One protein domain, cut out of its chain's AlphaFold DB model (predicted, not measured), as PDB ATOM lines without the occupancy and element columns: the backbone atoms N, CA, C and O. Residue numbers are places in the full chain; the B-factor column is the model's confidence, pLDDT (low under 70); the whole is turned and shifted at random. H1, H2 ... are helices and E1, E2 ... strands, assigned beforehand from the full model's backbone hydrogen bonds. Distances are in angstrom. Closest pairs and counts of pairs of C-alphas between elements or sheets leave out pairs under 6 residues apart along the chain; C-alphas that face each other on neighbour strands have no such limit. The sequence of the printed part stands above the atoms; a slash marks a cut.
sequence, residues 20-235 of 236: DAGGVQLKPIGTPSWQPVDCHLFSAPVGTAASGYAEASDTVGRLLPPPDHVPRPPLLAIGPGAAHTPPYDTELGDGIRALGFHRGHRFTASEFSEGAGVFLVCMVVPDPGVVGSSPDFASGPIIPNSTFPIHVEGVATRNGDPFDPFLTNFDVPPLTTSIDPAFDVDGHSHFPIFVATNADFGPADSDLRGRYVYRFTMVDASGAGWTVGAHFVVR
ATOM      1  N   ASP A  20       0.808 -72.629  70.541       58.22
ATOM      2  CA  ASP A  20       1.240 -73.332  69.338       58.22
ATOM      3  C   ASP A  20       1.335 -72.357  68.162       58.22
ATOM      4  O   ASP A  20       0.661 -71.321  68.102       58.22
ATOM      5  N   ALA A  21       2.185 -72.700  67.190       51.47
ATOM      6  CA  ALA A  21       2.509 -71.875  66.023       51.47
ATOM      7  C   ALA A  21       1.286 -71.452  65.169       51.47
ATOM      8  O   ALA A  21       1.417 -70.617  64.273       51.47
ATOM      9  N   GLY A  22       0.098 -72.000  65.445       68.56
ATOM     10  CA  GLY A  22      -1.166 -71.717  64.764       68.56
ATOM     11  C   GLY A  22      -1.994 -70.556  65.326       68.56
ATOM     12  O   GLY A  22      -3.047 -70.267  64.771       68.56
ATOM     13  N   GLY A  23      -1.558 -69.873  66.393       83.19
ATOM     14  CA  GLY A  23      -2.333 -68.768  66.979       83.19
ATOM     15  C   GLY A  23      -3.464 -69.212  67.913       83.19
ATOM     16  O   GLY A  23      -4.364 -68.416  68.187       83.19
ATOM     17  N   VAL A  24      -3.390 -70.452  68.408       94.38
ATOM     18  CA  VAL A  24      -4.235 -70.984  69.484       94.38
ATOM     19  C   VAL A  24      -3.508 -70.829  70.824       94.38
ATOM     20  O   VAL A  24      -2.302 -71.053  70.928       94.38
ATOM     21  N   GLN A  25      -4.240 -70.411  71.850       95.75
ATOM     22  CA  GLN A  25      -3.786 -70.223  73.221       95.75
ATOM     23  C   GLN A  25      -4.655 -71.062  74.151       95.75
ATOM     24  O   GLN A  25      -5.880 -70.945  74.128       95.75
ATOM     25  N   LEU A  26      -4.008 -71.857  74.997       96.25
ATOM     26  CA  LEU A  26      -4.658 -72.724  75.973       96.25
ATOM     27  C   LEU A  26      -4.302 -72.243  77.378       96.25
ATOM     28  O   LEU A  26      -3.124 -72.087  77.705       96.25
ATOM     29  N   LYS A  27      -5.311 -71.988  78.210       97.06
ATOM     30  CA  LYS A  27      -5.119 -71.561  79.599       97.06
ATOM     31  C   LYS A  27      -5.942 -72.446  80.537       97.06
ATOM     32  O   LYS A  27      -7.165 -72.450  80.394       97.06
ATOM     33  N   PRO A  28      -5.325 -73.128  81.515       97.56
ATOM     34  CA  PRO A  28      -6.074 -73.942  82.459       97.56
ATOM     35  C   PRO A  28      -6.917 -73.076  83.406       97.56
ATOM     36  O   PRO A  28      -6.558 -71.943  83.750       97.56
ATOM     37  N   ILE A  29      -8.034 -73.645  83.841       98.12
ATOM     38  CA  ILE A  29      -8.937 -73.170  84.886       98.12
ATOM     39  C   ILE A  29      -8.854 -74.212  86.006       98.12
ATOM     40  O   ILE A  29      -9.226 -75.364  85.810       98.12
ATOM     41  N   GLY A  30      -8.327 -73.841  87.174       96.62
ATOM     42  CA  GLY A  30      -8.074 -74.810  88.248       96.62
ATOM     43  C   GLY A  30      -6.974 -75.820  87.889       96.62
ATOM     44  O   GLY A  30      -5.933 -75.437  87.355       96.62
ATOM     45  N   THR A  31      -7.198 -77.095  88.217       96.38
ATOM     46  CA  THR A  31      -6.267 -78.219  87.989       96.38
ATOM     47  C   THR A  31      -6.980 -79.362  87.251       96.38
ATOM     48  O   THR A  31      -7.313 -80.370  87.878       96.38
ATOM     49  N   PRO A  32      -7.297 -79.192  85.957       96.81
ATOM     50  CA  PRO A  32      -8.024 -80.203  85.190       96.81
ATOM     51  C   PRO A  32      -7.191 -81.483  85.036       96.81
ATOM     52  O   PRO A  32      -5.979 -81.411  84.855       96.81
ATOM     53  N   SER A  33      -7.838 -82.651  85.067       96.69
ATOM     54  CA  SER A  33      -7.206 -83.963  84.813       96.69
ATOM     55  C   SER A  33      -7.229 -84.366  83.330       96.69
ATOM     56  O   SER A  33      -7.166 -85.544  82.983       96.69
ATOM     57  N   TRP A  34      -7.418 -83.392  82.452       97.88
ATOM     58  CA  TRP A  34      -7.595 -83.528  81.012       97.88
ATOM     59  C   TRP A  34      -7.121 -82.239  80.349       97.88
ATOM     60  O   TRP A  34      -7.043 -81.199  81.008       97.88
ATOM     61  N   GLN A  35      -6.801 -82.282  79.059       97.69
ATOM     62  CA  GLN A  35      -6.339 -81.110  78.321       97.69
ATOM     63  C   GLN A  35      -6.720 -81.152  76.837       97.69
ATOM     64  O   GLN A  35      -6.705 -82.226  76.234       97.69
ATOM     65  N   PRO A  36      -7.037 -79.997  76.227       97.69
ATOM     66  CA  PRO A  36      -7.066 -79.873  74.780       97.69
ATOM     67  C   PRO A  36      -5.652 -79.960  74.199       97.69
ATOM     68  O   PRO A  36      -4.717 -79.321  74.681       97.69
ATOM     69  N   VAL A  37      -5.530 -80.720  73.124       96.44
ATOM     70  CA  VAL A  37      -4.357 -80.914  72.274       96.44
ATOM     71  C   VAL A  37      -4.807 -80.877  70.813       96.44
ATOM     72  O   VAL A  37      -5.994 -80.714  70.524       96.44
ATOM     73  N   ASP A  38      -3.858 -80.996  69.884       97.25
ATOM     74  CA  ASP A  38      -4.130 -81.057  68.443       97.25
ATOM     75  C   ASP A  38      -5.102 -79.965  67.958       97.25
ATOM     76  O   ASP A  38      -6.051 -80.212  67.214       97.25
ATOM     77  N   CYS A  39      -4.910 -78.739  68.455       97.62
ATOM     78  CA  CYS A  39      -5.819 -77.640  68.173       97.62
ATOM     79  C   CYS A  39      -5.459 -76.931  66.864       97.62
ATOM     80  O   CYS A  39      -4.345 -76.420  66.712       97.62
ATOM     81  N   HIS A  40      -6.419 -76.802  65.945       97.44
ATOM     82  CA  HIS A  40      -6.189 -76.203  64.624       97.44
ATOM     83  C   HIS A  40      -7.278 -75.218  64.225       97.44
ATOM     84  O   HIS A  40      -8.460 -75.444  64.466       97.44
ATOM     85  N   LEU A  41      -6.855 -74.165  63.521       97.62
ATOM     86  CA  LEU A  41      -7.723 -73.308  62.719       97.62
ATOM     87  C   LEU A  41      -7.609 -73.693  61.242       97.62
ATOM     88  O   LEU A  41      -6.496 -73.747  60.706       97.62
ATOM     89  N   PHE A  42      -8.735 -73.915  60.570       98.12
ATOM     90  CA  PHE A  42      -8.765 -74.186  59.131       98.12
ATOM     91  C   PHE A  42     -10.061 -73.701  58.476       98.12
ATOM     92  O   PHE A  42     -11.062 -73.501  59.155       98.12
ATOM     93  N   SER A  43     -10.037 -73.521  57.155       98.56
ATOM     94  CA  SER A  43     -11.225 -73.201  56.359       98.56
ATOM     95  C   SER A  43     -11.787 -74.449  55.686       98.56
ATOM     96  O   SER A  43     -11.034 -75.215  55.075       98.56
ATOM     97  N   ALA A  44     -13.105 -74.624  55.759       98.62
ATOM     98  CA  ALA A  44     -13.839 -75.705  55.108       98.62
ATOM     99  C   ALA A  44     -15.318 -75.325  54.882       98.62
ATOM    100  O   ALA A  44     -15.787 -74.306  55.404       98.62
ATOM    101  N   PRO A  45     -16.076 -76.116  54.101       98.50
ATOM    102  CA  PRO A  45     -17.518 -75.934  53.975       98.50
ATOM    103  C   PRO A  45     -18.237 -76.057  55.328       98.50
ATOM    104  O   PRO A  45     -18.071 -77.042  56.043       98.50
ATOM    105  N   VAL A  46     -19.052 -75.057  55.660       97.81
ATOM    106  CA  VAL A  46     -19.967 -75.066  56.821       97.81
ATOM    107  C   VAL A  46     -21.415 -75.260  56.364       97.81
ATOM    108  O   VAL A  46     -22.243 -75.758  57.121       97.81
ATOM    109  N   GLY A  47     -21.714 -74.899  55.116       97.06
ATOM    110  CA  GLY A  47     -23.078 -74.841  54.611       97.06
ATOM    111  C   GLY A  47     -23.737 -73.502  54.916       97.06
ATOM    112  O   GLY A  47     -23.088 -72.541  55.337       97.06
ATOM    113  N   THR A  48     -25.035 -73.445  54.658       96.31
ATOM    114  CA  THR A  48     -25.884 -72.257  54.827       96.31
ATOM    115  C   THR A  48     -27.115 -72.574  55.667       96.31
ATOM    116  O   THR A  48     -27.500 -73.741  55.816       96.31
ATOM    117  N   ALA A  49     -27.826 -71.538  56.114       94.44
ATOM    118  CA  ALA A  49     -29.128 -71.703  56.762       94.44
ATOM    119  C   ALA A  49     -30.123 -72.531  55.914       94.44
ATOM    120  O   ALA A  49     -30.893 -73.316  56.464       94.44
ATOM    121  N   ALA A  50     -30.080 -72.415  54.581       95.94
ATOM    122  CA  ALA A  50     -30.954 -73.174  53.680       95.94
ATOM    123  C   ALA A  50     -30.636 -74.680  53.660       95.94
ATOM    124  O   ALA A  50     -31.543 -75.500  53.540       95.94
ATOM    125  N   SER A  51     -29.358 -75.039  53.800       96.69
ATOM    126  CA  SER A  51     -28.906 -76.434  53.927       96.69
ATOM    127  C   SER A  51     -29.074 -77.006  55.340       96.69
ATOM    128  O   SER A  51     -28.847 -78.194  55.551       96.69
ATOM    129  N   GLY A  52     -29.426 -76.168  56.323       95.38
ATOM    130  CA  GLY A  52     -29.357 -76.537  57.737       95.38
ATOM    131  C   GLY A  52     -27.929 -76.823  58.216       95.38
ATOM    132  O   GLY A  52     -27.762 -77.562  59.182       95.38
ATOM    133  N   TYR A  53     -26.919 -76.267  57.538       95.88
ATOM    134  CA  TYR A  53     -25.491 -76.473  57.816       95.88
ATOM    135  C   TYR A  53     -25.042 -77.946  57.755       95.88
ATOM    136  O   TYR A  53     -24.174 -78.381  58.517       95.88
ATOM    137  N   ALA A  54     -25.634 -78.737  56.856       96.38
ATOM    138  CA  ALA A  54     -25.312 -80.158  56.699       96.38
ATOM    139  C   ALA A  54     -23.821 -80.390  56.384       96.38
ATOM    140  O   ALA A  54     -23.212 -81.334  56.887       96.38
ATOM    141  N   GLU A  55     -23.200 -79.486  55.630       97.88
ATOM    142  CA  GLU A  55     -21.798 -79.560  55.230       97.88
ATOM    143  C   GLU A  55     -20.831 -79.441  56.415       97.88
ATOM    144  O   GLU A  55     -19.726 -79.982  56.355       97.88
ATOM    145  N   ALA A  56     -21.233 -78.791  57.514       96.94
ATOM    146  CA  ALA A  56     -20.450 -78.813  58.744       96.94
ATOM    147  C   ALA A  56     -20.372 -80.237  59.320       96.94
ATOM    148  O   ALA A  56     -19.293 -80.676  59.719       96.94
ATOM    149  N   SER A  57     -21.486 -80.982  59.292       95.69
ATOM    150  CA  SER A  57     -21.532 -82.387  59.730       95.69
ATOM    151  C   SER A  57     -20.695 -83.289  58.818       95.69
ATOM    152  O   SER A  57     -19.921 -84.114  59.305       95.69
ATOM    153  N   ASP A  58     -20.775 -83.084  57.501       97.56
ATOM    154  CA  ASP A  58     -19.938 -83.806  56.534       97.56
ATOM    155  C   ASP A  58     -18.447 -83.503  56.734       97.56
ATOM    156  O   ASP A  58     -17.605 -84.399  56.654       97.56
ATOM    157  N   THR A  59     -18.102 -82.245  57.018       98.12
ATOM    158  CA  THR A  59     -16.721 -81.825  57.271       98.12
ATOM    159  C   THR A  59     -16.153 -82.514  58.509       98.12
ATOM    160  O   THR A  59     -15.073 -83.100  58.419       98.12
ATOM    161  N   VAL A  60     -16.869 -82.510  59.642       97.31
ATOM    162  CA  VAL A  60     -16.379 -83.166  60.870       97.31
ATOM    163  C   VAL A  60     -16.342 -84.691  60.735       97.31
ATOM    164  O   VAL A  60     -15.377 -85.311  61.176       97.31
ATOM    165  N   GLY A  61     -17.315 -85.297  60.047       97.62
ATOM    166  CA  GLY A  61     -17.331 -86.740  59.789       97.62
ATOM    167  C   GLY A  61     -16.231 -87.208  58.831       97.62
ATOM    168  O   GLY A  61     -15.782 -88.345  58.909       97.62
ATOM    169  N   ARG A  62     -15.754 -86.338  57.933       98.12
ATOM    170  CA  ARG A  62     -14.574 -86.615  57.096       98.12
ATOM    171  C   ARG A  62     -13.263 -86.391  57.836       98.12
ATOM    172  O   ARG A  62     -12.258 -86.980  57.447       98.12
ATOM    173  N   LEU A  63     -13.267 -85.511  58.836       97.81
ATOM    174  CA  LEU A  63     -12.086 -85.194  59.624       97.81
ATOM    175  C   LEU A  63     -11.701 -86.355  60.544       97.81
ATOM    176  O   LEU A  63     -10.526 -86.699  60.620       97.81
ATOM    177  N   LEU A  64     -12.704 -86.970  61.168       98.19
ATOM    178  CA  LEU A  64     -12.582 -88.171  61.984       98.19
ATOM    179  C   LEU A  64     -13.515 -89.254  61.414       98.19
ATOM    180  O   LEU A  64     -14.674 -89.349  61.829       98.19
ATOM    181  N   PRO A  65     -13.059 -90.011  60.400       97.94
ATOM    182  CA  PRO A  65     -13.911 -90.942  59.677       97.94
ATOM    183  C   PRO A  65     -14.068 -92.298  60.385       97.94
ATOM    184  O   PRO A  65     -13.229 -92.694  61.198       97.94
ATOM    185  N   PRO A  66     -15.091 -93.083  59.997       97.81
ATOM    186  CA  PRO A  66     -15.171 -94.494  60.350       97.81
ATOM    187  C   PRO A  66     -13.950 -95.287  59.835       97.81
ATOM    188  O   PRO A  66     -13.388 -94.939  58.791       97.81
ATOM    189  N   PRO A  67     -13.589 -96.407  60.486       97.81
ATOM    190  CA  PRO A  67     -14.362 -97.070  61.534       97.81
ATOM    191  C   PRO A  67     -14.147 -96.491  62.937       97.81
ATOM    192  O   PRO A  67     -15.000 -96.718  63.789       97.81
ATOM    193  N   ASP A  68     -13.066 -95.750  63.163       98.19
ATOM    194  CA  ASP A  68     -12.580 -95.349  64.493       98.19
ATOM    195  C   ASP A  68     -13.484 -94.310  65.165       98.19
ATOM    196  O   ASP A  68     -13.710 -94.338  66.374       98.19
ATOM    197  N   HIS A  69     -14.104 -93.463  64.344       98.00
ATOM    198  CA  HIS A  69     -14.988 -92.387  64.764       98.00
ATOM    199  C   HIS A  69     -16.302 -92.453  63.999       98.00
ATOM    200  O   HIS A  69     -16.323 -92.621  62.778       98.00
ATOM    201  N   VAL A  70     -17.428 -92.341  64.701       96.88
ATOM    202  CA  VAL A  70     -18.756 -92.428  64.078       96.88
ATOM    203  C   VAL A  70     -19.709 -91.372  64.637       96.88
ATOM    204  O   VAL A  70     -19.563 -90.962  65.790       96.88
ATOM    205  N   PRO A  71     -20.720 -90.937  63.865       95.06
ATOM    206  CA  PRO A  71     -21.771 -90.078  64.393       95.06
ATOM    207  C   PRO A  71     -22.515 -90.735  65.563       95.06
ATOM    208  O   PRO A  71     -22.898 -91.906  65.484       95.06
ATOM    209  N   ARG A  72     -22.748 -89.977  66.641       93.00
ATOM    210  CA  ARG A  72     -23.431 -90.445  67.866       93.00
ATOM    211  C   ARG A  72     -24.562 -89.489  68.316       93.00
ATOM    212  O   ARG A  72     -24.599 -89.075  69.481       93.00
ATOM    213  N   PRO A  73     -25.497 -89.109  67.421       89.19
ATOM    214  CA  PRO A  73     -26.580 -88.197  67.772       89.19
ATOM    215  C   PRO A  73     -27.570 -88.840  68.766       89.19
ATOM    216  O   PRO A  73     -27.724 -90.060  68.782       89.19
ATOM    217  N   PRO A  74     -28.294 -88.039  69.567       87.81
ATOM    218  CA  PRO A  74     -28.265 -86.574  69.595       87.81
ATOM    219  C   PRO A  74     -27.190 -85.993  70.528       87.81
ATOM    220  O   PRO A  74     -27.039 -84.778  70.579       87.81
ATOM    221  N   LEU A  75     -26.492 -86.833  71.296       86.75
ATOM    222  CA  LEU A  75     -25.667 -86.381  72.420       86.75
ATOM    223  C   LEU A  75     -24.229 -86.021  72.031       86.75
ATOM    224  O   LEU A  75     -23.579 -85.259  72.739       86.75
ATOM    225  N   LEU A  76     -23.724 -86.577  70.932       88.38
ATOM    226  CA  LEU A  76     -22.378 -86.336  70.427       88.38
ATOM    227  C   LEU A  76     -22.438 -86.120  68.911       88.38
ATOM    228  O   LEU A  76     -23.144 -86.838  68.201       88.38
ATOM    229  N   ALA A  77     -21.670 -85.154  68.405       91.06
ATOM    230  CA  ALA A  77     -21.527 -84.962  66.963       91.06
ATOM    231  C   ALA A  77     -20.782 -86.156  66.347       91.06
ATOM    232  O   ALA A  77     -21.364 -86.946  65.607       91.06
ATOM    233  N   ILE A  78     -19.521 -86.330  66.744       96.06
ATOM    234  CA  ILE A  78     -18.689 -87.502  66.465       96.06
ATOM    235  C   ILE A  78     -18.275 -88.095  67.810       96.06
ATOM    236  O   ILE A  78     -17.904 -87.358  68.723       96.06
ATOM    237  N   GLY A  79     -18.379 -89.413  67.942       95.94
ATOM    238  CA  GLY A  79     -17.985 -90.137  69.143       95.94
ATOM    239  C   GLY A  79     -17.320 -91.476  68.822       95.94
ATOM    240  O   GLY A  79     -17.084 -91.783  67.650       95.94
ATOM    241  N   PRO A  80     -17.055 -92.295  69.855       97.06
ATOM    242  CA  PRO A  80     -16.259 -93.509  69.705       97.06
ATOM    243  C   PRO A  80     -16.877 -94.510  68.723       97.06
ATOM    244  O   PRO A  80     -18.074 -94.823  68.816       97.06
ATOM    245  N   GLY A  81     -16.061 -95.014  67.798       96.69
ATOM    246  CA  GLY A  81     -16.364 -96.077  66.844       96.69
ATOM    247  C   GLY A  81     -15.646 -97.382  67.200       96.69
ATOM    248  O   GLY A  81     -15.878 -97.953  68.266       96.69
ATOM    249  N   ALA A  82     -14.828 -97.890  66.280       97.69
ATOM    250  CA  ALA A  82     -13.946 -99.024  66.508       97.69
ATOM    251  C   ALA A  82     -12.753 -98.621  67.382       97.69
ATOM    252  O   ALA A  82     -12.183 -97.543  67.226       97.69
ATOM    253  N   ALA A  83     -12.366 -99.523  68.282       98.19
ATOM    254  CA  ALA A  83     -11.231 -99.315  69.166       98.19
ATOM    255  C   ALA A  83      -9.934 -99.108  68.372       98.19
ATOM    256  O   ALA A  83      -9.586 -99.941  67.527       98.19
ATOM    257  N   HIS A  84      -9.185 -98.060  68.705       98.25
ATOM    258  CA  HIS A  84      -7.867 -97.791  68.133       98.25
ATOM    259  C   HIS A  84      -6.900 -97.237  69.187       98.25
ATOM    260  O   HIS A  84      -7.283 -96.660  70.207       98.25
ATOM    261  N   THR A  85      -5.606 -97.481  68.978       95.94
ATOM    262  CA  THR A  85      -4.557 -97.084  69.925       95.94
ATOM    263  C   THR A  85      -4.085 -95.650  69.671       95.94
ATOM    264  O   THR A  85      -4.096 -95.231  68.515       95.94
ATOM    265  N   PRO A  86      -3.545 -94.949  70.689       94.44
ATOM    266  CA  PRO A  86      -2.866 -93.662  70.505       94.44
ATOM    267  C   PRO A  86      -1.766 -93.706  69.419       94.44
ATOM    268  O   PRO A  86      -1.233 -94.790  69.140       94.44
ATOM    269  N   PRO A  87      -1.327 -92.550  68.877       96.06
ATOM    270  CA  PRO A  87      -1.583 -91.187  69.360       96.06
ATOM    271  C   PRO A  87      -2.928 -90.592  68.914       96.06
ATOM    272  O   PRO A  87      -3.202 -90.528  67.724       96.06
ATOM    273  N   TYR A  88      -3.710 -90.073  69.867       96.94
ATOM    274  CA  TYR A  88      -4.930 -89.298  69.576       96.94
ATOM    275  C   TYR A  88      -4.629 -87.810  69.308       96.94
ATOM    276  O   TYR A  88      -5.444 -87.081  68.751       96.94
ATOM    277  N   ASP A  89      -3.447 -87.334  69.713       95.81
ATOM    278  CA  ASP A  89      -3.036 -85.926  69.679       95.81
ATOM    279  C   ASP A  89      -2.533 -85.447  68.305       95.81
ATOM    280  O   ASP A  89      -1.937 -84.372  68.205       95.81
ATOM    281  N   THR A  90      -2.788 -86.219  67.246       96.75
ATOM    282  CA  THR A  90      -2.498 -85.836  65.856       96.75
ATOM    283  C   THR A  90      -3.652 -86.080  64.885       96.75
ATOM    284  O   THR A  90      -3.527 -85.734  63.711       96.75
ATOM    285  N   GLU A  91      -4.767 -86.672  65.324       98.19
ATOM    286  CA  GLU A  91      -5.824 -87.152  64.424       98.19
ATOM    287  C   GLU A  91      -6.520 -86.035  63.644       98.19
ATOM    288  O   GLU A  91      -6.721 -86.151  62.432       98.19
ATOM    289  N   LEU A  92      -6.835 -84.915  64.299       98.19
ATOM    290  CA  LEU A  92      -7.447 -83.761  63.639       98.19
ATOM    291  C   LEU A  92      -6.432 -83.102  62.703       98.19
ATOM    292  O   LEU A  92      -6.754 -82.752  61.567       98.19
ATOM    293  N   GLY A  93      -5.185 -82.953  63.148       97.81
ATOM    294  CA  GLY A  93      -4.107 -82.412  62.327       97.81
ATOM    295  C   GLY A  93      -3.848 -83.239  61.064       97.81
ATOM    296  O   GLY A  93      -3.574 -82.676  59.995       97.81
ATOM    297  N   ASP A  94      -3.944 -84.561  61.174       97.94
ATOM    298  CA  ASP A  94      -3.767 -85.507  60.077       97.94
ATOM    299  C   ASP A  94      -4.975 -85.519  59.141       97.94
ATOM    300  O   ASP A  94      -4.788 -85.434  57.923       97.94
ATOM    301  N   GLY A  95      -6.196 -85.500  59.678       98.31
ATOM    302  CA  GLY A  95      -7.421 -85.386  58.891       98.31
ATOM    303  C   GLY A  95      -7.485 -84.078  58.087       98.31
ATOM    304  O   GLY A  95      -7.733 -84.107  56.880       98.31
ATOM    305  N   ILE A  96      -7.148 -82.929  58.694       98.38
ATOM    306  CA  ILE A  96      -7.064 -81.627  57.998       98.38
ATOM    307  C   ILE A  96      -6.088 -81.717  56.820       98.38
ATOM    308  O   ILE A  96      -6.380 -81.244  55.717       98.38
ATOM    309  N   ARG A  97      -4.924 -82.343  57.041       98.06
ATOM    310  CA  ARG A  97      -3.888 -82.504  56.015       98.06
ATOM    311  C   ARG A  97      -4.340 -83.432  54.892       98.06
ATOM    312  O   ARG A  97      -4.119 -83.106  53.729       98.06
ATOM    313  N   ALA A  98      -4.968 -84.557  55.226       98.25
ATOM    314  CA  ALA A  98      -5.460 -85.535  54.261       98.25
ATOM    315  C   ALA A  98      -6.568 -84.961  53.365       98.25
ATOM    316  O   ALA A  98      -6.617 -85.257  52.173       98.25
ATOM    317  N   LEU A  99      -7.423 -84.098  53.921       98.44
ATOM    318  CA  LEU A  99      -8.502 -83.427  53.193       98.44
ATOM    319  C   LEU A  99      -8.026 -82.219  52.375       98.44
ATOM    320  O   LEU A  99      -8.785 -81.698  51.559       98.44
ATOM    321  N   GLY A 100      -6.778 -81.782  52.570       98.00
ATOM    322  CA  GLY A 100      -6.207 -80.635  51.870       98.00
ATOM    323  C   GLY A 100      -6.830 -79.301  52.277       98.00
ATOM    324  O   GLY A 100      -6.787 -78.347  51.499       98.00
ATOM    325  N   PHE A 101      -7.421 -79.218  53.472       98.31
ATOM    326  CA  PHE A 101      -7.991 -77.968  53.959       98.31
ATOM    327  C   PHE A 101      -6.897 -76.943  54.254       98.31
ATOM    328  O   PHE A 101      -5.809 -77.265  54.744       98.31
ATOM    329  N   HIS A 102      -7.197 -75.674  53.974       97.94
ATOM    330  CA  HIS A 102      -6.285 -74.590  54.296       97.94
ATOM    331  C   HIS A 102      -6.261 -74.381  55.810       97.94
ATOM    332  O   HIS A 102      -7.199 -73.849  56.398       97.94
ATOM    333  N   ARG A 103      -5.161 -74.805  56.436       97.00
ATOM    334  CA  ARG A 103      -4.874 -74.593  57.855       97.00
ATOM    335  C   ARG A 103      -4.044 -73.329  58.056       97.00
ATOM    336  O   ARG A 103      -2.985 -73.190  57.442       97.00
ATOM    337  N   GLY A 104      -4.449 -72.457  58.973       95.50
ATOM    338  CA  GLY A 104      -3.687 -71.248  59.272       95.50
ATOM    339  C   GLY A 104      -4.444 -70.222  60.107       95.50
ATOM    340  O   GLY A 104      -5.480 -70.499  60.690       95.50
ATOM    341  N   HIS A 105      -3.895 -69.009  60.161       96.38
ATOM    342  CA  HIS A 105      -4.484 -67.859  60.861       96.38
ATOM    343  C   HIS A 105      -4.805 -66.703  59.898       96.38
ATOM    344  O   HIS A 105      -4.996 -65.558  60.316       96.38
ATOM    345  N   ARG A 106      -4.777 -66.966  58.589       97.00
ATOM    346  CA  ARG A 106      -5.064 -65.993  57.535       97.00
ATOM    347  C   ARG A 106      -5.945 -66.672  56.511       97.00
ATOM    348  O   ARG A 106      -5.513 -67.662  55.941       97.00
ATOM    349  N   PHE A 107      -7.111 -66.103  56.278       97.75
ATOM    350  CA  PHE A 107      -8.106 -66.625  55.356       97.75
ATOM    351  C   PHE A 107      -8.523 -65.520  54.387       97.75
ATOM    352  O   PHE A 107      -8.406 -64.327  54.701       97.75
ATOM    353  N   THR A 108      -8.962 -65.899  53.196       97.62
ATOM    354  CA  THR A 108      -9.564 -64.969  52.235       97.62
ATOM    355  C   THR A 108     -11.047 -64.759  52.538       97.62
ATOM    356  O   THR A 108     -11.662 -65.508  53.297       97.62
ATOM    357  N   ALA A 109     -11.658 -63.762  51.902       95.38
ATOM    358  CA  ALA A 109     -13.102 -63.562  51.985       95.38
ATOM    359  C   ALA A 109     -13.909 -64.751  51.422       95.38
ATOM    360  O   ALA A 109     -15.022 -64.985  51.866       95.38
ATOM    361  N   SER A 110     -13.366 -65.525  50.472       96.88
ATOM    362  CA  SER A 110     -14.040 -66.727  49.950       96.88
ATOM    363  C   SER A 110     -13.947 -67.935  50.886       96.88
ATOM    364  O   SER A 110     -14.680 -68.899  50.716       96.88
ATOM    365  N   GLU A 111     -13.007 -67.912  51.829       97.94
ATOM    366  CA  GLU A 111     -12.839 -68.932  52.872       97.94
ATOM    367  C   GLU A 111     -13.682 -68.630  54.119       97.94
ATOM    368  O   GLU A 111     -13.895 -69.493  54.965       97.94
ATOM    369  N   PHE A 112     -14.178 -67.397  54.226       97.62
ATOM    370  CA  PHE A 112     -15.065 -66.951  55.287       97.62
ATOM    371  C   PHE A 112     -16.233 -66.170  54.675       97.62
ATOM    372  O   PHE A 112     -16.213 -64.940  54.601       97.62
ATOM    373  N   SER A 113     -17.230 -66.909  54.193       96.56
ATOM    374  CA  SER A 113     -18.380 -66.410  53.433       96.56
ATOM    375  C   SER A 113     -19.670 -67.116  53.861       96.56
ATOM    376  O   SER A 113     -19.686 -67.898  54.806       96.56
ATOM    377  N   GLU A 114     -20.778 -66.872  53.165       94.56
ATOM    378  CA  GLU A 114     -21.914 -67.799  53.211       94.56
ATOM    379  C   GLU A 114     -21.449 -69.148  52.620       94.56
ATOM    380  O   GLU A 114     -20.745 -69.172  51.603       94.56
ATOM    381  N   GLY A 115     -21.746 -70.271  53.282       95.56
ATOM    382  CA  GLY A 115     -21.344 -71.615  52.833       95.56
ATOM    383  C   GLY A 115     -19.952 -72.098  53.270       95.56
ATOM    384  O   GLY A 115     -19.762 -73.302  53.461       95.56
ATOM    385  N   ALA A 116     -18.986 -71.198  53.468       98.12
ATOM    386  CA  ALA A 116     -17.612 -71.522  53.864       98.12
ATOM    387  C   ALA A 116     -17.231 -70.789  55.150       98.12
ATOM    388  O   ALA A 116     -17.501 -69.600  55.296       98.12
ATOM    389  N   GLY A 117     -16.596 -71.487  56.084       97.94
ATOM    390  CA  GLY A 117     -16.272 -70.910  57.378       97.94
ATOM    391  C   GLY A 117     -14.947 -71.386  57.932       97.94
ATOM    392  O   GLY A 117     -14.309 -72.311  57.424       97.94
ATOM    393  N   VAL A 118     -14.552 -70.732  59.020       98.25
ATOM    394  CA  VAL A 118     -13.333 -71.061  59.751       98.25
ATOM    395  C   VAL A 118     -13.705 -71.925  60.945       98.25
ATOM    396  O   VAL A 118     -14.433 -71.496  61.843       98.25
ATOM    397  N   PHE A 119     -13.168 -73.136  60.956       98.38
ATOM    398  CA  PHE A 119     -13.264 -74.083  62.052       98.38
ATOM    399  C   PHE A 119     -12.122 -73.854  63.037       98.38
ATOM    400  O   PHE A 119     -10.980 -73.639  62.632       98.38
ATOM    401  N   LEU A 120     -12.431 -73.961  64.327       98.12
ATOM    402  CA  LEU A 120     -11.489 -74.253  65.395       98.12
ATOM    403  C   LEU A 120     -11.835 -75.628  65.949       98.12
ATOM    404  O   LEU A 120     -12.943 -75.849  66.440       98.12
ATOM    405  N   VAL A 121     -10.874 -76.534  65.878       98.12
ATOM    406  CA  VAL A 121     -11.013 -77.890  66.408       98.12
ATOM    407  C   VAL A 121      -9.925 -78.151  67.427       98.12
ATOM    408  O   VAL A 121      -8.845 -77.578  67.307       98.12
ATOM    409  N   CYS A 122     -10.211 -78.997  68.408       98.31
ATOM    410  CA  CYS A 122      -9.241 -79.511  69.370       98.31
ATOM    411  C   CYS A 122      -9.596 -80.957  69.701       98.31
ATOM    412  O   CYS A 122     -10.777 -81.293  69.793       98.31
ATOM    413  N   MET A 123      -8.585 -81.787  69.932       98.44
ATOM    414  CA  MET A 123      -8.772 -83.091  70.551       98.44
ATOM    415  C   MET A 123      -8.629 -82.915  72.057       98.44
ATOM    416  O   MET A 123      -7.707 -82.245  72.508       98.44
ATOM    417  N   VAL A 124      -9.517 -83.481  72.859       98.44
ATOM    418  CA  VAL A 124      -9.391 -83.461  74.318       98.44
ATOM    419  C   VAL A 124      -8.927 -84.828  74.780       98.44
ATOM    420  O   VAL A 124      -9.555 -85.834  74.465       98.44
ATOM    421  N   VAL A 125      -7.823 -84.860  75.522       98.06
ATOM    422  CA  VAL A 125      -7.182 -86.088  76.007       98.06
ATOM    423  C   VAL A 125      -7.004 -86.046  77.530       98.06
ATOM    424  O   VAL A 125      -6.983 -84.959  78.118       98.06
ATOM    425  N   PRO A 126      -6.853 -87.201  78.198       97.75
ATOM    426  CA  PRO A 126      -6.476 -87.264  79.604       97.75
ATOM    427  C   PRO A 126      -5.142 -86.553  79.861       97.75
ATOM    428  O   PRO A 126      -4.190 -86.704  79.093       97.75
ATOM    429  N   ASP A 127      -5.043 -85.830  80.975       91.81
ATOM    430  CA  ASP A 127      -3.752 -85.481  81.566       91.81
ATOM    431  C   ASP A 127      -3.359 -86.657  82.479       91.81
ATOM    432  O   ASP A 127      -4.222 -87.165  83.205       91.81
ATOM    433  N   PRO A 128      -2.123 -87.187  82.421       80.44
ATOM    434  CA  PRO A 128      -1.790 -88.435  83.098       80.44
ATOM    435  C   PRO A 128      -2.144 -88.416  84.591       80.44
ATOM    436  O   PRO A 128      -1.751 -87.514  85.326       80.44
ATOM    437  N   GLY A 129      -2.835 -89.454  85.066       83.62
ATOM    438  CA  GLY A 129      -3.112 -89.606  86.496       83.62
ATOM    439  C   GLY A 129      -4.272 -90.534  86.832       83.62
ATOM    440  O   GLY A 129      -4.221 -91.205  87.862       83.62
ATOM    441  N   VAL A 130      -5.280 -90.628  85.959       95.62
ATOM    442  CA  VAL A 130      -6.412 -91.547  86.141       95.62
ATOM    443  C   VAL A 130      -6.373 -92.652  85.095       95.62
ATOM    444  O   VAL A 130      -6.190 -92.387  83.909       95.62
ATOM    445  N   VAL A 131      -6.527 -93.895  85.552       97.75
ATOM    446  CA  VAL A 131      -6.531 -95.099  84.717       97.75
ATOM    447  C   VAL A 131      -7.865 -95.817  84.885       97.75
ATOM    448  O   VAL A 131      -8.324 -96.002  86.010       97.75
ATOM    449  N   GLY A 132      -8.448 -96.252  83.774       97.62
ATOM    450  CA  GLY A 132      -9.673 -97.043  83.724       97.62
ATOM    451  C   GLY A 132      -9.912 -97.595  82.322       97.62
ATOM    452  O   GLY A 132      -9.021 -97.564  81.471       97.62
ATOM    453  N   SER A 133     -11.097 -98.138  82.098       98.12
ATOM    454  CA  SER A 133     -11.555 -98.628  80.800       98.12
ATOM    455  C   SER A 133     -12.132 -97.506  79.930       98.12
ATOM    456  O   SER A 133     -12.699 -96.532  80.428       98.12
ATOM    457  N   SER A 134     -12.001 -97.664  78.616       97.88
ATOM    458  CA  SER A 134     -12.594 -96.812  77.583       97.88
ATOM    459  C   SER A 134     -13.068 -97.690  76.414       97.88
ATOM    460  O   SER A 134     -12.778 -98.891  76.396       97.88
ATOM    461  N   PRO A 135     -13.765 -97.138  75.407       97.38
ATOM    462  CA  PRO A 135     -14.095 -97.899  74.203       97.38
ATOM    463  C   PRO A 135     -12.854 -98.405  73.445       97.38
ATOM    464  O   PRO A 135     -12.945 -99.409  72.745       97.38
ATOM    465  N   ASP A 136     -11.701 -97.752  73.619       98.00
ATOM    466  CA  ASP A 136     -10.457 -98.089  72.920       98.00
ATOM    467  C   ASP A 136      -9.614 -99.155  73.631       98.00
ATOM    468  O   ASP A 136      -8.791 -99.827  73.005       98.00
ATOM    469  N   PHE A 137      -9.780 -99.324  74.947       97.69
ATOM    470  CA  PHE A 137      -8.974-100.254  75.738       97.69
ATOM    471  C   PHE A 137      -9.632-100.650  77.064       97.69
ATOM    472  O   PHE A 137     -10.329 -99.876  77.713       97.69
ATOM    473  N   ALA A 138      -9.305-101.853  77.543       97.81
ATOM    474  CA  ALA A 138      -9.775-102.342  78.841       97.81
ATOM    475  C   ALA A 138      -9.134-101.616  80.041       97.81
ATOM    476  O   ALA A 138      -9.718-101.585  81.120       97.81
ATOM    477  N   SER A 139      -7.922-101.072  79.885       97.69
ATOM    478  CA  SER A 139      -7.234-100.311  80.933       97.69
ATOM    479  C   SER A 139      -6.190 -99.369  80.333       97.69
ATOM    480  O   SER A 139      -5.290 -99.812  79.621       97.69
ATOM    481  N   GLY A 140      -6.309 -98.077  80.626       96.94
ATOM    482  CA  GLY A 140      -5.409 -97.029  80.153       96.94
ATOM    483  C   GLY A 140      -5.803 -95.653  80.700       96.94
ATOM    484  O   GLY A 140      -6.727 -95.567  81.511       96.94
ATOM    485  N   PRO A 141      -5.096 -94.578  80.316       97.44
ATOM    486  CA  PRO A 141      -5.437 -93.218  80.729       97.44
ATOM    487  C   PRO A 141      -6.839 -92.817  80.259       97.44
ATOM    488  O   PRO A 141      -7.154 -93.014  79.091       97.44
ATOM    489  N   ILE A 142      -7.659 -92.230  81.132       98.25
ATOM    490  CA  ILE A 142      -9.025 -91.796  80.788       98.25
ATOM    491  C   ILE A 142      -9.363 -90.417  81.353       98.25
ATOM    492  O   ILE A 142      -8.789 -89.979  82.349       98.25
ATOM    493  N   ILE A 143     -10.361 -89.781  80.746       98.31
ATOM    494  CA  ILE A 143     -11.146 -88.695  81.327       98.31
ATOM    495  C   ILE A 143     -12.346 -89.366  82.019       98.31
ATOM    496  O   ILE A 143     -13.230 -89.869  81.319       98.31
ATOM    497  N   PRO A 144     -12.376 -89.462  83.362       97.81
ATOM    498  CA  PRO A 144     -13.355 -90.293  84.065       97.81
ATOM    499  C   PRO A 144     -14.783 -89.784  83.898       97.81
ATOM    500  O   PRO A 144     -15.019 -88.585  83.963       97.81
ATOM    501  N   ASN A 145     -15.767 -90.678  83.823       97.94
ATOM    502  CA  ASN A 145     -17.181 -90.297  83.724       97.94
ATOM    503  C   ASN A 145     -17.646 -89.334  84.838       97.94
ATOM    504  O   ASN A 145     -18.540 -88.522  84.615       97.94
ATOM    505  N   SER A 146     -17.012 -89.365  86.016       97.31
ATOM    506  CA  SER A 146     -17.302 -88.457  87.133       97.31
ATOM    507  C   SER A 146     -16.939 -86.987  86.884       97.31
ATOM    508  O   SER A 146     -17.338 -86.142  87.679       97.31
ATOM    509  N   THR A 147     -16.162 -86.665  85.843       97.44
ATOM    510  CA  THR A 147     -15.854 -85.269  85.484       97.44
ATOM    511  C   THR A 147     -16.950 -84.637  84.629       97.44
ATOM    512  O   THR A 147     -16.982 -83.423  84.486       97.44
ATOM    513  N   PHE A 148     -17.855 -85.425  84.052       98.00
ATOM    514  CA  PHE A 148     -18.858 -84.926  83.117       98.00
ATOM    515  C   PHE A 148     -20.161 -84.488  83.825       98.00
ATOM    516  O   PHE A 148     -20.464 -84.992  84.911       98.00
ATOM    517  N   PRO A 149     -20.967 -83.594  83.218       97.56
ATOM    518  CA  PRO A 149     -20.767 -82.991  81.898       97.56
ATOM    519  C   PRO A 149     -19.566 -82.040  81.856       97.56
ATOM    520  O   PRO A 149     -19.258 -81.376  82.843       97.56
ATOM    521  N   ILE A 150     -18.888 -81.997  80.706       98.38
ATOM    522  CA  ILE A 150     -17.970 -80.899  80.392       98.38
ATOM    523  C   ILE A 150     -18.780 -79.885  79.599       98.38
ATOM    524  O   ILE A 150     -19.141 -80.142  78.450       98.38
ATOM    525  N   HIS A 151     -19.082 -78.756  80.230       98.56
ATOM    526  CA  HIS A 151     -19.816 -77.664  79.614       98.56
ATOM    527  C   HIS A 151     -18.889 -76.841  78.725       98.56
ATOM    528  O   HIS A 151     -17.820 -76.414  79.171       98.56
ATOM    529  N   VAL A 152     -19.304 -76.604  77.483       98.50
ATOM    530  CA  VAL A 152     -18.570 -75.821  76.493       98.50
ATOM    531  C   VAL A 152     -19.397 -74.608  76.105       98.50
ATOM    532  O   VAL A 152     -20.489 -74.747  75.562       98.50
ATOM    533  N   GLU A 153     -18.854 -73.417  76.328       98.50
ATOM    534  CA  GLU A 153     -19.476 -72.160  75.909       98.50
ATOM    535  C   GLU A 153     -18.449 -71.247  75.251       98.50
ATOM    536  O   GLU A 153     -17.280 -71.223  75.644       98.50
ATOM    537  N   GLY A 154     -18.854 -70.478  74.244       98.06
ATOM    538  CA  GLY A 154     -17.918 -69.619  73.539       98.06
ATOM    539  C   GLY A 154     -18.544 -68.510  72.721       98.06
ATOM    540  O   GLY A 154     -19.731 -68.512  72.410       98.06
ATOM    541  N   VAL A 155     -17.683 -67.565  72.353       98.38
ATOM    542  CA  VAL A 155     -18.011 -66.375  71.570       98.38
ATOM    543  C   VAL A 155     -16.945 -66.115  70.505       98.38
ATOM    544  O   VAL A 155     -15.765 -66.440  70.685       98.38
ATOM    545  N   ALA A 156     -17.340 -65.450  69.422       98.25
ATOM    546  CA  ALA A 156     -16.440 -64.860  68.444       98.25
ATOM    547  C   ALA A 156     -16.544 -63.331  68.456       98.25
ATOM    548  O   ALA A 156     -17.629 -62.749  68.512       98.25
ATOM    549  N   THR A 157     -15.396 -62.672  68.335       98.25
ATOM    550  CA  THR A 157     -15.312 -61.217  68.145       98.25
ATOM    551  C   THR A 157     -14.587 -60.890  66.848       98.25
ATOM    552  O   THR A 157     -13.685 -61.626  66.446       98.25
ATOM    553  N   ARG A 158     -14.948 -59.768  66.220       97.75
ATOM    554  CA  ARG A 158     -14.270 -59.185  65.059       97.75
ATOM    555  C   ARG A 158     -13.845 -57.761  65.390       97.75
ATOM    556  O   ARG A 158     -14.670 -56.923  65.722       97.75
ATOM    557  N   ASN A 159     -12.550 -57.476  65.279       97.38
ATOM    558  CA  ASN A 159     -11.943 -56.180  65.604       97.38
ATOM    559  C   ASN A 159     -12.242 -55.691  67.039       97.38
ATOM    560  O   ASN A 159     -12.180 -54.498  67.307       97.38
ATOM    561  N   GLY A 160     -12.514 -56.619  67.962       96.44
ATOM    562  CA  GLY A 160     -12.878 -56.326  69.352       96.44
ATOM    563  C   GLY A 160     -14.385 -56.247  69.607       96.44
ATOM    564  O   GLY A 160     -14.788 -56.372  70.760       96.44
ATOM    565  N   ASP A 161     -15.202 -56.132  68.562       96.75
ATOM    566  CA  ASP A 161     -16.660 -56.106  68.673       96.75
ATOM    567  C   ASP A 161     -17.248 -57.526  68.586       96.75
ATOM    568  O   ASP A 161     -16.656 -58.394  67.933       96.75
ATOM    569  N   PRO A 162     -18.404 -57.805  69.216       96.38
ATOM    570  CA  PRO A 162     -19.096 -59.082  69.056       96.38
ATOM    571  C   PRO A 162     -19.384 -59.390  67.582       96.38
ATOM    572  O   PRO A 162     -19.901 -58.545  66.852       96.38
ATOM    573  N   PHE A 163     -19.046 -60.606  67.153       97.38
ATOM    574  CA  PHE A 163     -19.398 -61.127  65.832       97.38
ATOM    575  C   PHE A 163     -20.428 -62.243  65.976       97.38
ATOM    576  O   PHE A 163     -21.530 -62.104  65.467       97.38
ATOM    577  N   ASP A 164     -20.095 -63.273  66.755       96.75
ATOM    578  CA  ASP A 164     -20.983 -64.388  67.076       96.75
ATOM    579  C   ASP A 164     -21.025 -64.555  68.606       96.75
ATOM    580  O   ASP A 164     -20.083 -65.091  69.202       96.75
ATOM    581  N   PRO A 165     -22.058 -64.035  69.290       95.19
ATOM    582  CA  PRO A 165     -22.162 -64.127  70.744       95.19
ATOM    583  C   PRO A 165     -22.561 -65.526  71.234       95.19
ATOM    584  O   PRO A 165     -22.601 -65.733  72.445       95.19
ATOM    585  N   PHE A 166     -22.856 -66.465  70.330       95.06
ATOM    586  CA  PHE A 166     -23.305 -67.820  70.644       95.06
ATOM    587  C   PHE A 166     -22.518 -68.869  69.853       95.06
ATOM    588  O   PHE A 166     -23.068 -69.909  69.495       95.06
ATOM    589  N   LEU A 167     -21.227 -68.600  69.618       96.75
ATOM    590  CA  LEU A 167     -20.328 -69.446  68.831       96.75
ATOM    591  C   LEU A 167     -20.434 -70.924  69.222       96.75
ATOM    592  O   LEU A 167     -20.355 -71.809  68.372       96.75
ATOM    593  N   THR A 168     -20.593 -71.201  70.517       96.88
ATOM    594  CA  THR A 168     -20.941 -72.539  70.981       96.88
ATOM    595  C   THR A 168     -21.596 -72.521  72.362       96.88
ATOM    596  O   THR A 168     -21.316 -71.627  73.164       96.88
ATOM    597  N   ASN A 169     -22.474 -73.491  72.627       97.00
ATOM    598  CA  ASN A 169     -23.084 -73.756  73.933       97.00
ATOM    599  C   ASN A 169     -23.631 -75.194  73.957       97.00
ATOM    600  O   ASN A 169     -24.696 -75.457  73.394       97.00
ATOM    601  N   PHE A 170     -22.887 -76.131  74.541       96.50
ATOM    602  CA  PHE A 170     -23.302 -77.531  74.663       96.50
ATOM    603  C   PHE A 170     -22.587 -78.239  75.815       96.50
ATOM    604  O   PHE A 170     -21.596 -77.745  76.346       96.50
ATOM    605  N   ASP A 171     -23.063 -79.434  76.159       97.19
ATOM    606  CA  ASP A 171     -22.401 -80.323  77.109       97.19
ATOM    607  C   ASP A 171     -21.828 -81.539  76.385       97.19
ATOM    608  O   ASP A 171     -22.513 -82.176  75.583       97.19
ATOM    609  N   VAL A 172     -20.590 -81.909  76.711       97.31
ATOM    610  CA  VAL A 172     -20.092 -83.257  76.430       97.31
ATOM    611  C   VAL A 172     -20.605 -84.174  77.546       97.31
ATOM    612  O   VAL A 172     -20.365 -83.879  78.721       97.31
ATOM    613  N   PRO A 173     -21.320 -85.267  77.235       96.81
ATOM    614  CA  PRO A 173     -21.813 -86.212  78.231       96.81
ATOM    615  C   PRO A 173     -20.732 -87.221  78.665       96.81
ATOM    616  O   PRO A 173     -19.762 -87.460  77.935       96.81
ATOM    617  N   PRO A 174     -20.918 -87.900  79.812       97.31
ATOM    618  CA  PRO A 174     -20.139 -89.096  80.125       97.31
ATOM    619  C   PRO A 174     -20.473 -90.242  79.152       97.31
ATOM    620  O   PRO A 174     -21.592 -90.319  78.633       97.31
ATOM    621  N   LEU A 175     -19.540 -91.180  78.958       95.31
ATOM    622  CA  LEU A 175     -19.798 -92.428  78.232       95.31
ATOM    623  C   LEU A 175     -20.549 -93.402  79.138       95.31
ATOM    624  O   LEU A 175     -19.950 -94.160  79.895       95.31
ATOM    625  N   THR A 176     -21.877 -93.347  79.078       90.12
ATOM    626  CA  THR A 176     -22.766 -94.204  79.873       90.12
ATOM    627  C   THR A 176     -23.803 -94.883  78.981       90.12
ATOM    628  O   THR A 176     -23.789 -94.755  77.754       90.12
ATOM    629  N   THR A 177     -24.768 -95.561  79.601       79.69
ATOM    630  CA  THR A 177     -25.878 -96.229  78.918       79.69
ATOM    631  C   THR A 177     -26.874 -95.283  78.234       79.69
ATOM    632  O   THR A 177     -27.843 -95.763  77.655       79.69
ATOM    633  N   SER A 178     -26.698 -93.960  78.329       81.38
ATOM    634  CA  SER A 178     -27.557 -92.974  77.656       81.38
ATOM    635  C   SER A 178     -27.157 -92.678  76.206       81.38
ATOM    636  O   SER A 178     -27.938 -92.058  75.486       81.38
ATOM    637  N   ILE A 179     -25.968 -93.108  75.774       85.94
ATOM    638  CA  ILE A 179     -25.503 -93.009  74.384       85.94
ATOM    639  C   ILE A 179     -25.873 -94.307  73.655       85.94
ATOM    640  O   ILE A 179     -25.884 -95.361  74.283       85.94
ATOM    641  N   ASP A 180     -26.205 -94.248  72.362       85.25
ATOM    642  CA  ASP A 180     -26.533 -95.431  71.550       85.25
ATOM    643  C   ASP A 180     -25.412 -95.740  70.530       85.25
ATOM    644  O   ASP A 180     -25.073 -94.884  69.699       85.25
ATOM    645  N   PRO A 181     -24.800 -96.941  70.577       88.00
ATOM    646  CA  PRO A 181     -24.970 -97.985  71.576       88.00
ATOM    647  C   PRO A 181     -24.389 -97.550  72.919       88.00
ATOM    648  O   PRO A 181     -23.473 -96.728  72.992       88.00
ATOM    649  N   ALA A 182     -24.936 -98.144  73.974       91.31
ATOM    650  CA  ALA A 182     -24.492 -97.910  75.337       91.31
ATOM    651  C   ALA A 182     -23.009 -98.252  75.502       91.31
ATOM    652  O   ALA A 182     -22.547 -99.291  75.025       91.31
ATOM    653  N   PHE A 183     -22.299 -97.410  76.249       93.75
ATOM    654  CA  PHE A 183     -20.948 -97.696  76.713       93.75
ATOM    655  C   PHE A 183     -20.982 -98.093  78.192       93.75
ATOM    656  O   PHE A 183     -21.642 -97.439  79.001       93.75
ATOM    657  N   ASP A 184     -20.266 -99.167  78.526       95.12
ATOM    658  CA  ASP A 184     -20.042 -99.650  79.895       95.12
ATOM    659  C   ASP A 184     -18.538 -99.596  80.186       95.12
ATOM    660  O   ASP A 184     -17.823-100.594  80.110       95.12
ATOM    661  N   VAL A 185     -18.042 -98.370  80.359       97.06
ATOM    662  CA  VAL A 185     -16.619 -98.035  80.501       97.06
ATOM    663  C   VAL A 185     -16.448 -96.946  81.557       97.06
ATOM    664  O   VAL A 185     -17.396 -96.234  81.891       97.06
ATOM    665  N   ASP A 186     -15.235 -96.788  82.075       98.06
ATOM    666  CA  ASP A 186     -14.949 -95.835  83.152       98.06
ATOM    667  C   ASP A 186     -14.860 -94.377  82.662       98.06
ATOM    668  O   ASP A 186     -15.053 -93.446  83.454       98.06
ATOM    669  N   GLY A 187     -14.575 -94.147  81.375       97.62
ATOM    670  CA  GLY A 187     -14.487 -92.801  80.813       97.62
ATOM    671  C   GLY A 187     -14.099 -92.729  79.337       97.62
ATOM    672  O   GLY A 187     -13.997 -93.739  78.640       97.62
ATOM    673  N   HIS A 188     -13.875 -91.501  78.867       98.00
ATOM    674  CA  HIS A 188     -13.384 -91.231  77.512       98.00
ATOM    675  C   HIS A 188     -11.865 -91.429  77.444       98.00
ATOM    676  O   HIS A 188     -11.137 -90.953  78.314       98.00
ATOM    677  N   SER A 189     -11.373 -92.084  76.395       97.94
ATOM    678  CA  SER A 189      -9.950 -92.098  76.017       97.94
ATOM    679  C   SER A 189      -9.520 -90.770  75.392       97.94
ATOM    680  O   SER A 189      -8.398 -90.321  75.609       97.94
ATOM    681  N   HIS A 190     -10.418 -90.159  74.623       98.25
ATOM    682  CA  HIS A 190     -10.327 -88.836  74.021       98.25
ATOM    683  C   HIS A 190     -11.717 -88.423  73.500       98.25
ATOM    684  O   HIS A 190     -12.609 -89.263  73.377       98.25
ATOM    685  N   PHE A 191     -11.914 -87.142  73.185       98.31
ATOM    686  CA  PHE A 191     -13.070 -86.686  72.408       98.31
ATOM    687  C   PHE A 191     -12.756 -85.384  71.658       98.31
ATOM    688  O   PHE A 191     -11.998 -84.552  72.162       98.31
ATOM    689  N   PRO A 192     -13.340 -85.158  70.470       98.12
ATOM    690  CA  PRO A 192     -13.114 -83.933  69.722       98.12
ATOM    691  C   PRO A 192     -14.065 -82.807  70.146       98.12
ATOM    692  O   PRO A 192     -15.221 -83.031  70.505       98.12
ATOM    693  N   ILE A 193     -13.593 -81.572  70.012       98.19
ATOM    694  CA  ILE A 193     -14.408 -80.358  70.055       98.19
ATOM    695  C   ILE A 193     -14.341 -79.701  68.685       98.19
ATOM    696  O   ILE A 193     -13.252 -79.438  68.172       98.19
ATOM    697  N   PHE A 194     -15.509 -79.406  68.115       97.44
ATOM    698  CA  PHE A 194     -15.637 -78.700  66.846       97.44
ATOM    699  C   PHE A 194     -16.414 -77.412  67.057       97.44
ATOM    700  O   PHE A 194     -17.527 -77.422  67.579       97.44
ATOM    701  N   VAL A 195     -15.831 -76.305  66.623       97.25
ATOM    702  CA  VAL A 195     -16.472 -74.996  66.626       97.25
ATOM    703  C   VAL A 195     -16.248 -74.374  65.259       97.25
ATOM    704  O   VAL A 195     -15.137 -74.408  64.739       97.25
ATOM    705  N   ALA A 196     -17.285 -73.798  64.667       97.06
ATOM    706  CA  ALA A 196     -17.181 -73.118  63.387       97.06
ATOM    707  C   ALA A 196     -18.067 -71.880  63.384       97.06
ATOM    708  O   ALA A 196     -19.097 -71.844  64.047       97.06
ATOM    709  N   THR A 197     -17.666 -70.881  62.609       96.06
ATOM    710  CA  THR A 197     -18.536 -69.763  62.247       96.06
ATOM    711  C   THR A 197     -18.264 -69.386  60.792       96.06
ATOM    712  O   THR A 197     -17.234 -69.758  60.214       96.06
ATOM    713  N   ASN A 198     -19.203 -68.677  60.188       95.81
ATOM    714  CA  ASN A 198     -19.176 -68.220  58.804       95.81
ATOM    715  C   ASN A 198     -19.841 -66.827  58.732       95.81
ATOM    716  O   ASN A 198     -20.042 -66.176  59.762       95.81
ATOM    717  N   ALA A 199     -20.177 -66.346  57.534       94.94
ATOM    718  CA  ALA A 199     -20.858 -65.058  57.385       94.94
ATOM    719  C   ALA A 199     -22.264 -65.001  58.020       94.94
ATOM    720  O   ALA A 199     -22.679 -63.924  58.446       94.94
ATOM    721  N   ASP A 200     -22.970 -66.133  58.105       93.88
ATOM    722  CA  ASP A 200     -24.388 -66.218  58.488       93.88
ATOM    723  C   ASP A 200     -24.618 -65.958  59.984       93.88
ATOM    724  O   ASP A 200     -25.695 -65.519  60.383       93.88
ATOM    725  N   PHE A 201     -23.607 -66.213  60.817       93.38
ATOM    726  CA  PHE A 201     -23.687 -66.029  62.272       93.38
ATOM    727  C   PHE A 201     -23.329 -64.609  62.726       93.38
ATOM    728  O   PHE A 201     -23.520 -64.257  63.891       93.38
ATOM    729  N   GLY A 202     -22.791 -63.793  61.817       92.75
ATOM    730  CA  GLY A 202     -22.407 -62.416  62.089       92.75
ATOM    731  C   GLY A 202     -23.543 -61.407  61.896       92.75
ATOM    732  O   GLY A 202     -24.632 -61.740  61.429       92.75
ATOM    733  N   PRO A 203     -23.289 -60.117  62.185       92.12
ATOM    734  CA  PRO A 203     -24.196 -59.048  61.787       92.12
ATOM    735  C   PRO A 203     -24.387 -59.034  60.263       92.12
ATOM    736  O   PRO A 203     -23.398 -59.038  59.516       92.12
ATOM    737  N   ALA A 204     -25.646 -58.966  59.825       90.31
ATOM    738  CA  ALA A 204     -26.015 -58.898  58.413       90.31
ATOM    739  C   ALA A 204     -25.312 -57.737  57.685       90.31
ATOM    740  O   ALA A 204     -25.046 -56.688  58.278       90.31
ATOM    741  N   ASP A 205     -25.003 -57.946  56.402       86.06
ATOM    742  CA  ASP A 205     -24.369 -56.975  55.495       86.06
ATOM    743  C   ASP A 205     -23.041 -56.382  55.997       86.06
ATOM    744  O   ASP A 205     -22.594 -55.323  55.546       86.06
ATOM    745  N   SER A 206     -22.386 -57.048  56.950       87.06
ATOM    746  CA  SER A 206     -21.154 -56.536  57.529       87.06
ATOM    747  C   SER A 206     -19.921 -56.941  56.722       87.06
ATOM    748  O   SER A 206     -19.812 -58.055  56.217       87.06
ATOM    749  N   ASP A 207     -18.951 -56.031  56.625       92.75
ATOM    750  CA  ASP A 207     -17.657 -56.318  56.009       92.75
ATOM    751  C   ASP A 207     -16.924 -57.420  56.784       92.75
ATOM    752  O   ASP A 207     -16.436 -57.197  57.892       92.75
ATOM    753  N   LEU A 208     -16.835 -58.612  56.194       95.19
ATOM    754  CA  LEU A 208     -16.222 -59.795  56.802       95.19
ATOM    755  C   LEU A 208     -14.698 -59.689  56.952       95.19
ATOM    756  O   LEU A 208     -14.072 -60.547  57.563       95.19
ATOM    757  N   ARG A 209     -14.061 -58.637  56.431       96.81
ATOM    758  CA  ARG A 209     -12.623 -58.422  56.620       96.81
ATOM    759  C   ARG A 209     -12.341 -57.956  58.043       96.81
ATOM    760  O   ARG A 209     -13.003 -57.075  58.589       96.81
ATOM    761  N   GLY A 210     -11.285 -58.493  58.639       97.06
ATOM    762  CA  GLY A 210     -10.889 -58.074  59.977       97.06
ATOM    763  C   GLY A 210     -10.098 -59.112  60.741       97.06
ATOM    764  O   GLY A 210      -9.708 -60.154  60.217       97.06
ATOM    765  N   ARG A 211      -9.832 -58.786  62.003       97.94
ATOM    766  CA  ARG A 211      -9.185 -59.678  62.963       97.94
ATOM    767  C   ARG A 211     -10.259 -60.353  63.790       97.94
ATOM    768  O   ARG A 211     -11.020 -59.660  64.459       97.94
ATOM    769  N   TYR A 212     -10.282 -61.669  63.764       98.19
ATOM    770  CA  TYR A 212     -11.222 -62.476  64.513       98.19
ATOM    771  C   TYR A 212     -10.536 -63.126  65.703       98.19
ATOM    772  O   TYR A 212      -9.355 -63.484  65.645       98.19
ATOM    773  N   VAL A 213     -11.294 -63.280  66.782       98.19
ATOM    774  CA  VAL A 213     -10.896 -64.070  67.943       98.19
ATOM    775  C   VAL A 213     -12.054 -64.967  68.329       98.19
ATOM    776  O   VAL A 213     -13.116 -64.461  68.693       98.19
ATOM    777  N   TYR A 214     -11.829 -66.277  68.290       98.12
ATOM    778  CA  TYR A 214     -12.668 -67.242  68.988       98.12
ATOM    779  C   TYR A 214     -12.177 -67.365  70.418       98.12
ATOM    780  O   TYR A 214     -10.969 -67.423  70.670       98.12
ATOM    781  N   ARG A 215     -13.112 -67.415  71.358       98.06
ATOM    782  CA  ARG A 215     -12.829 -67.757  72.744       98.06
ATOM    783  C   ARG A 215     -13.929 -68.663  73.250       98.06
ATOM    784  O   ARG A 215     -15.079 -68.242  73.278       98.06
ATOM    785  N   PHE A 216     -13.561 -69.853  73.697       97.81
ATOM    786  CA  PHE A 216     -14.478 -70.730  74.403       97.81
ATOM    787  C   PHE A 216     -13.844 -71.258  75.685       97.81
ATOM    788  O   PHE A 216     -12.618 -71.305  75.829       97.81
ATOM    789  N   THR A 217     -14.689 -71.616  76.635       98.50
ATOM    790  CA  THR A 217     -14.324 -72.315  77.861       98.50
ATOM    791  C   THR A 217     -14.915 -73.707  77.829       98.50
ATOM    792  O   THR A 217     -16.027 -73.895  77.352       98.50
ATOM    793  N   MET A 218     -14.161 -74.669  78.343       98.62
ATOM    794  CA  MET A 218     -14.617 -76.023  78.626       98.62
ATOM    795  C   MET A 218     -14.427 -76.238  80.121       98.62
ATOM    796  O   MET A 218     -13.297 -76.109  80.596       98.62
ATOM    797  N   VAL A 219     -15.495 -76.510  80.863       98.75
ATOM    798  CA  VAL A 219     -15.460 -76.640  82.324       98.75
ATOM    799  C   VAL A 219     -16.163 -77.925  82.735       98.75
ATOM    800  O   VAL A 219     -17.289 -78.180  82.323       98.75
ATOM    801  N   ASP A 220     -15.483 -78.741  83.528       98.50
ATOM    802  CA  ASP A 220     -15.990 -80.007  84.045       98.50
ATOM    803  C   ASP A 220     -16.878 -79.817  85.290       98.50
ATOM    804  O   ASP A 220     -16.996 -78.720  85.843       98.50
ATOM    805  N   ALA A 221     -17.494 -80.900  85.765       98.12
ATOM    806  CA  ALA A 221     -18.413 -80.883  86.905       98.12
ATOM    807  C   ALA A 221     -17.778 -80.400  88.229       98.12
ATOM    808  O   ALA A 221     -18.499 -80.064  89.172       98.12
ATOM    809  N   SER A 222     -16.444 -80.353  88.322       97.94
ATOM    810  CA  SER A 222     -15.717 -79.815  89.478       97.94
ATOM    811  C   SER A 222     -15.421 -78.314  89.367       97.94
ATOM    812  O   SER A 222     -14.997 -77.697  90.346       97.94
ATOM    813  N   GLY A 223     -15.644 -77.714  88.194       98.19
ATOM    814  CA  GLY A 223     -15.268 -76.336  87.883       98.19
ATOM    815  C   GLY A 223     -13.848 -76.187  87.322       98.19
ATOM    816  O   GLY A 223     -13.411 -75.059  87.080       98.19
ATOM    817  N   ALA A 224     -13.117 -77.287  87.119       98.31
ATOM    818  CA  ALA A 224     -11.814 -77.275  86.464       98.31
ATOM    819  C   ALA A 224     -11.972 -77.377  84.940       98.31
ATOM    820  O   ALA A 224     -12.985 -77.849  84.432       98.31
ATOM    821  N   GLY A 225     -10.984 -76.915  84.181       98.31
ATOM    822  CA  GLY A 225     -11.028 -77.025  82.727       98.31
ATOM    823  C   GLY A 225     -10.081 -76.081  82.015       98.31
ATOM    824  O   GLY A 225      -8.973 -75.833  82.487       98.31
ATOM    825  N   TRP A 226     -10.502 -75.552  80.867       98.56
ATOM    826  CA  TRP A 226      -9.640 -74.771  79.984       98.56
ATOM    827  C   TRP A 226     -10.378 -73.615  79.325       98.56
ATOM    828  O   TRP A 226     -11.516 -73.740  78.890       98.56
ATOM    829  N   THR A 227      -9.688 -72.487  79.186       98.38
ATOM    830  CA  THR A 227     -10.013 -71.464  78.192       98.38
ATOM    831  C   THR A 227      -9.184 -71.718  76.939       98.38
ATOM    832  O   THR A 227      -7.955 -71.807  77.020       98.38
ATOM    833  N   VAL A 228      -9.844 -71.765  75.786       97.81
ATOM    834  CA  VAL A 228      -9.228 -71.852  74.462       97.81
ATOM    835  C   VAL A 228      -9.485 -70.543  73.731       97.81
ATOM    836  O   VAL A 228     -10.626 -70.106  73.588       97.81
ATOM    837  N   GLY A 229      -8.419 -69.886  73.292       97.62
ATOM    838  CA  GLY A 229      -8.489 -68.692  72.457       97.62
ATOM    839  C   GLY A 229      -7.794 -68.933  71.129       97.62
ATOM    840  O   GLY A 229      -6.672 -69.422  71.124       97.62
ATOM    841  N   ALA A 230      -8.404 -68.558  70.011       97.50
ATOM    842  CA  ALA A 230      -7.768 -68.658  68.703       97.50
ATOM    843  C   ALA A 230      -7.955 -67.366  67.913       97.50
ATOM    844  O   ALA A 230      -9.050 -66.810  67.876       97.50
ATOM    845  N   HIS A 231      -6.883 -66.882  67.290       97.25
ATOM    846  CA  HIS A 231      -6.906 -65.671  66.471       97.25
ATOM    847  C   HIS A 231      -6.717 -66.007  64.989       97.25
ATOM    848  O   HIS A 231      -5.817 -66.770  64.632       97.25
ATOM    849  N   PHE A 232      -7.477 -65.334  64.126       97.50
ATOM    850  CA  PHE A 232      -7.235 -65.321  62.684       97.50
ATOM    851  C   PHE A 232      -7.578 -63.972  62.054       97.50
ATOM    852  O   PHE A 232      -8.119 -63.071  62.692       97.50
ATOM    853  N   VAL A 233      -7.223 -63.810  60.783       97.62
ATOM    854  CA  VAL A 233      -7.500 -62.603  60.004       97.62
ATOM    855  C   VAL A 233      -8.144 -62.985  58.683       97.62
ATOM    856  O   VAL A 233      -7.590 -63.810  57.961       97.62
ATOM    857  N   VAL A 234      -9.245 -62.322  58.338       97.94
ATOM    858  CA  VAL A 234      -9.867 -62.397  57.011       97.94
ATOM    859  C   VAL A 234      -9.406 -61.199  56.184       97.94
ATOM    860  O   VAL A 234      -9.467 -60.050  56.640       97.94
ATOM    861  N   ARG A 235      -8.891 -61.463  54.984       96.00
ATOM    862  CA  ARG A 235      -8.352 -60.469  54.043       96.00
ATOM    863  C   ARG A 235      -9.083 -60.544  52.697       96.00
ATOM    864  O   ARG A 235      -9.789 -61.524  52.474       96.00
TER     865      ARG A 235
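What this domain is: This is residues 20 to 235 of the 236 residues of an uncharacterized protein of Knoellia aerolata DSM 18566 (UniProt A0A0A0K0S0). Two twisted sheets lie face to face as a sandwich, the larger of E1, E5, E9, E10, E12 and E13, the smaller of E2, E6 and E11, and H1 and H2 cover the smaller sheet's other face. The small hairpin of E3 and E4 packs on H1, and the hairpin of E7 and E8 lies at one end of the longest axis. The printed part has 216 residues, with two named helices and 13 named strands in the order E1, E2, H1, E3, E4, H2, then E5 to E13. The larger sheet is branched and mixed; the smaller, in the order E2, E6, E11, is antiparallel. The class is mostly strand, and the whole is compact, with a radius of gyration of the C-alphas of 16.9 A and spans of 51 by 35 by 30 A.

How they stand to each other: In the branched sheet E13, residues 225 to 235, has E1, residues 24 to 29, and E5, residues 106 to 108, on one side and E12, residues 210 to 219, on the other side. E1 is antiparallel to E13, with N 27 and O 227 2.9 A apart, E5 is parallel to it, with N 107 and O 233 at 2.9 A, and E12 and E13 are a hairpin, with N 214 and O 230 at 2.9 A. E9, residues 150 to 158, is antiparallel to E12, with N 155 and O 215 at 2.8 A, and forms a hairpin with E10, residues 161 to 172, with N 154 and O 168 at 2.9 A. In the other sheet E6, residues 115 to 126, is antiparallel to E2, residues 34 to 47, with N 37 and O 123 at 2.7 A, and to E11, residues 191 to 197, with N 120 and O 195 at 2.8 A. The facing parts of the two sheets are 9.6 A centre to centre, their strands at 34 degrees. H1, residues 54 to 63, is on the sheet of E2, the closest C-alphas being those of Val 46 and Ala 56, 4.2 A. H2, residues 91 to 99, is on the same sheet at a height over the sheet of 8.9 A. H1 and H2 touch at Leu 63 and Gly 95, their C-alphas 4.7 A apart. In both helices every O i to N i+4 pair is within hydrogen-bond range. E3, residues 69 to 72, and E4, residues 76 to 80, are a hairpin, with N 70 and O 79 at 3.0 A; so are E7, residues 131 to 134, and E8, residues 137 to 141, with N 132 and O 140 at 2.9 A.

Where its parts are: E1 begins at C-alpha 24, (-4.235, -70.984, 69.484), and E13 ends at C-alpha 235, (-8.352, -60.469, 54.043). E6 measures 34.4 A, E13 33.2 A and E2 31.8 A; E2 bends by 81 degrees at residue 43.

The domain as a whole: The C-alphas of Ser 139 and Asp 205 are the farthest apart, 53.1 A. The printed part has no cut; the links E10 to E11 and E11 to E12 are long. Residues 20 to 22 have a pLDDT under 70.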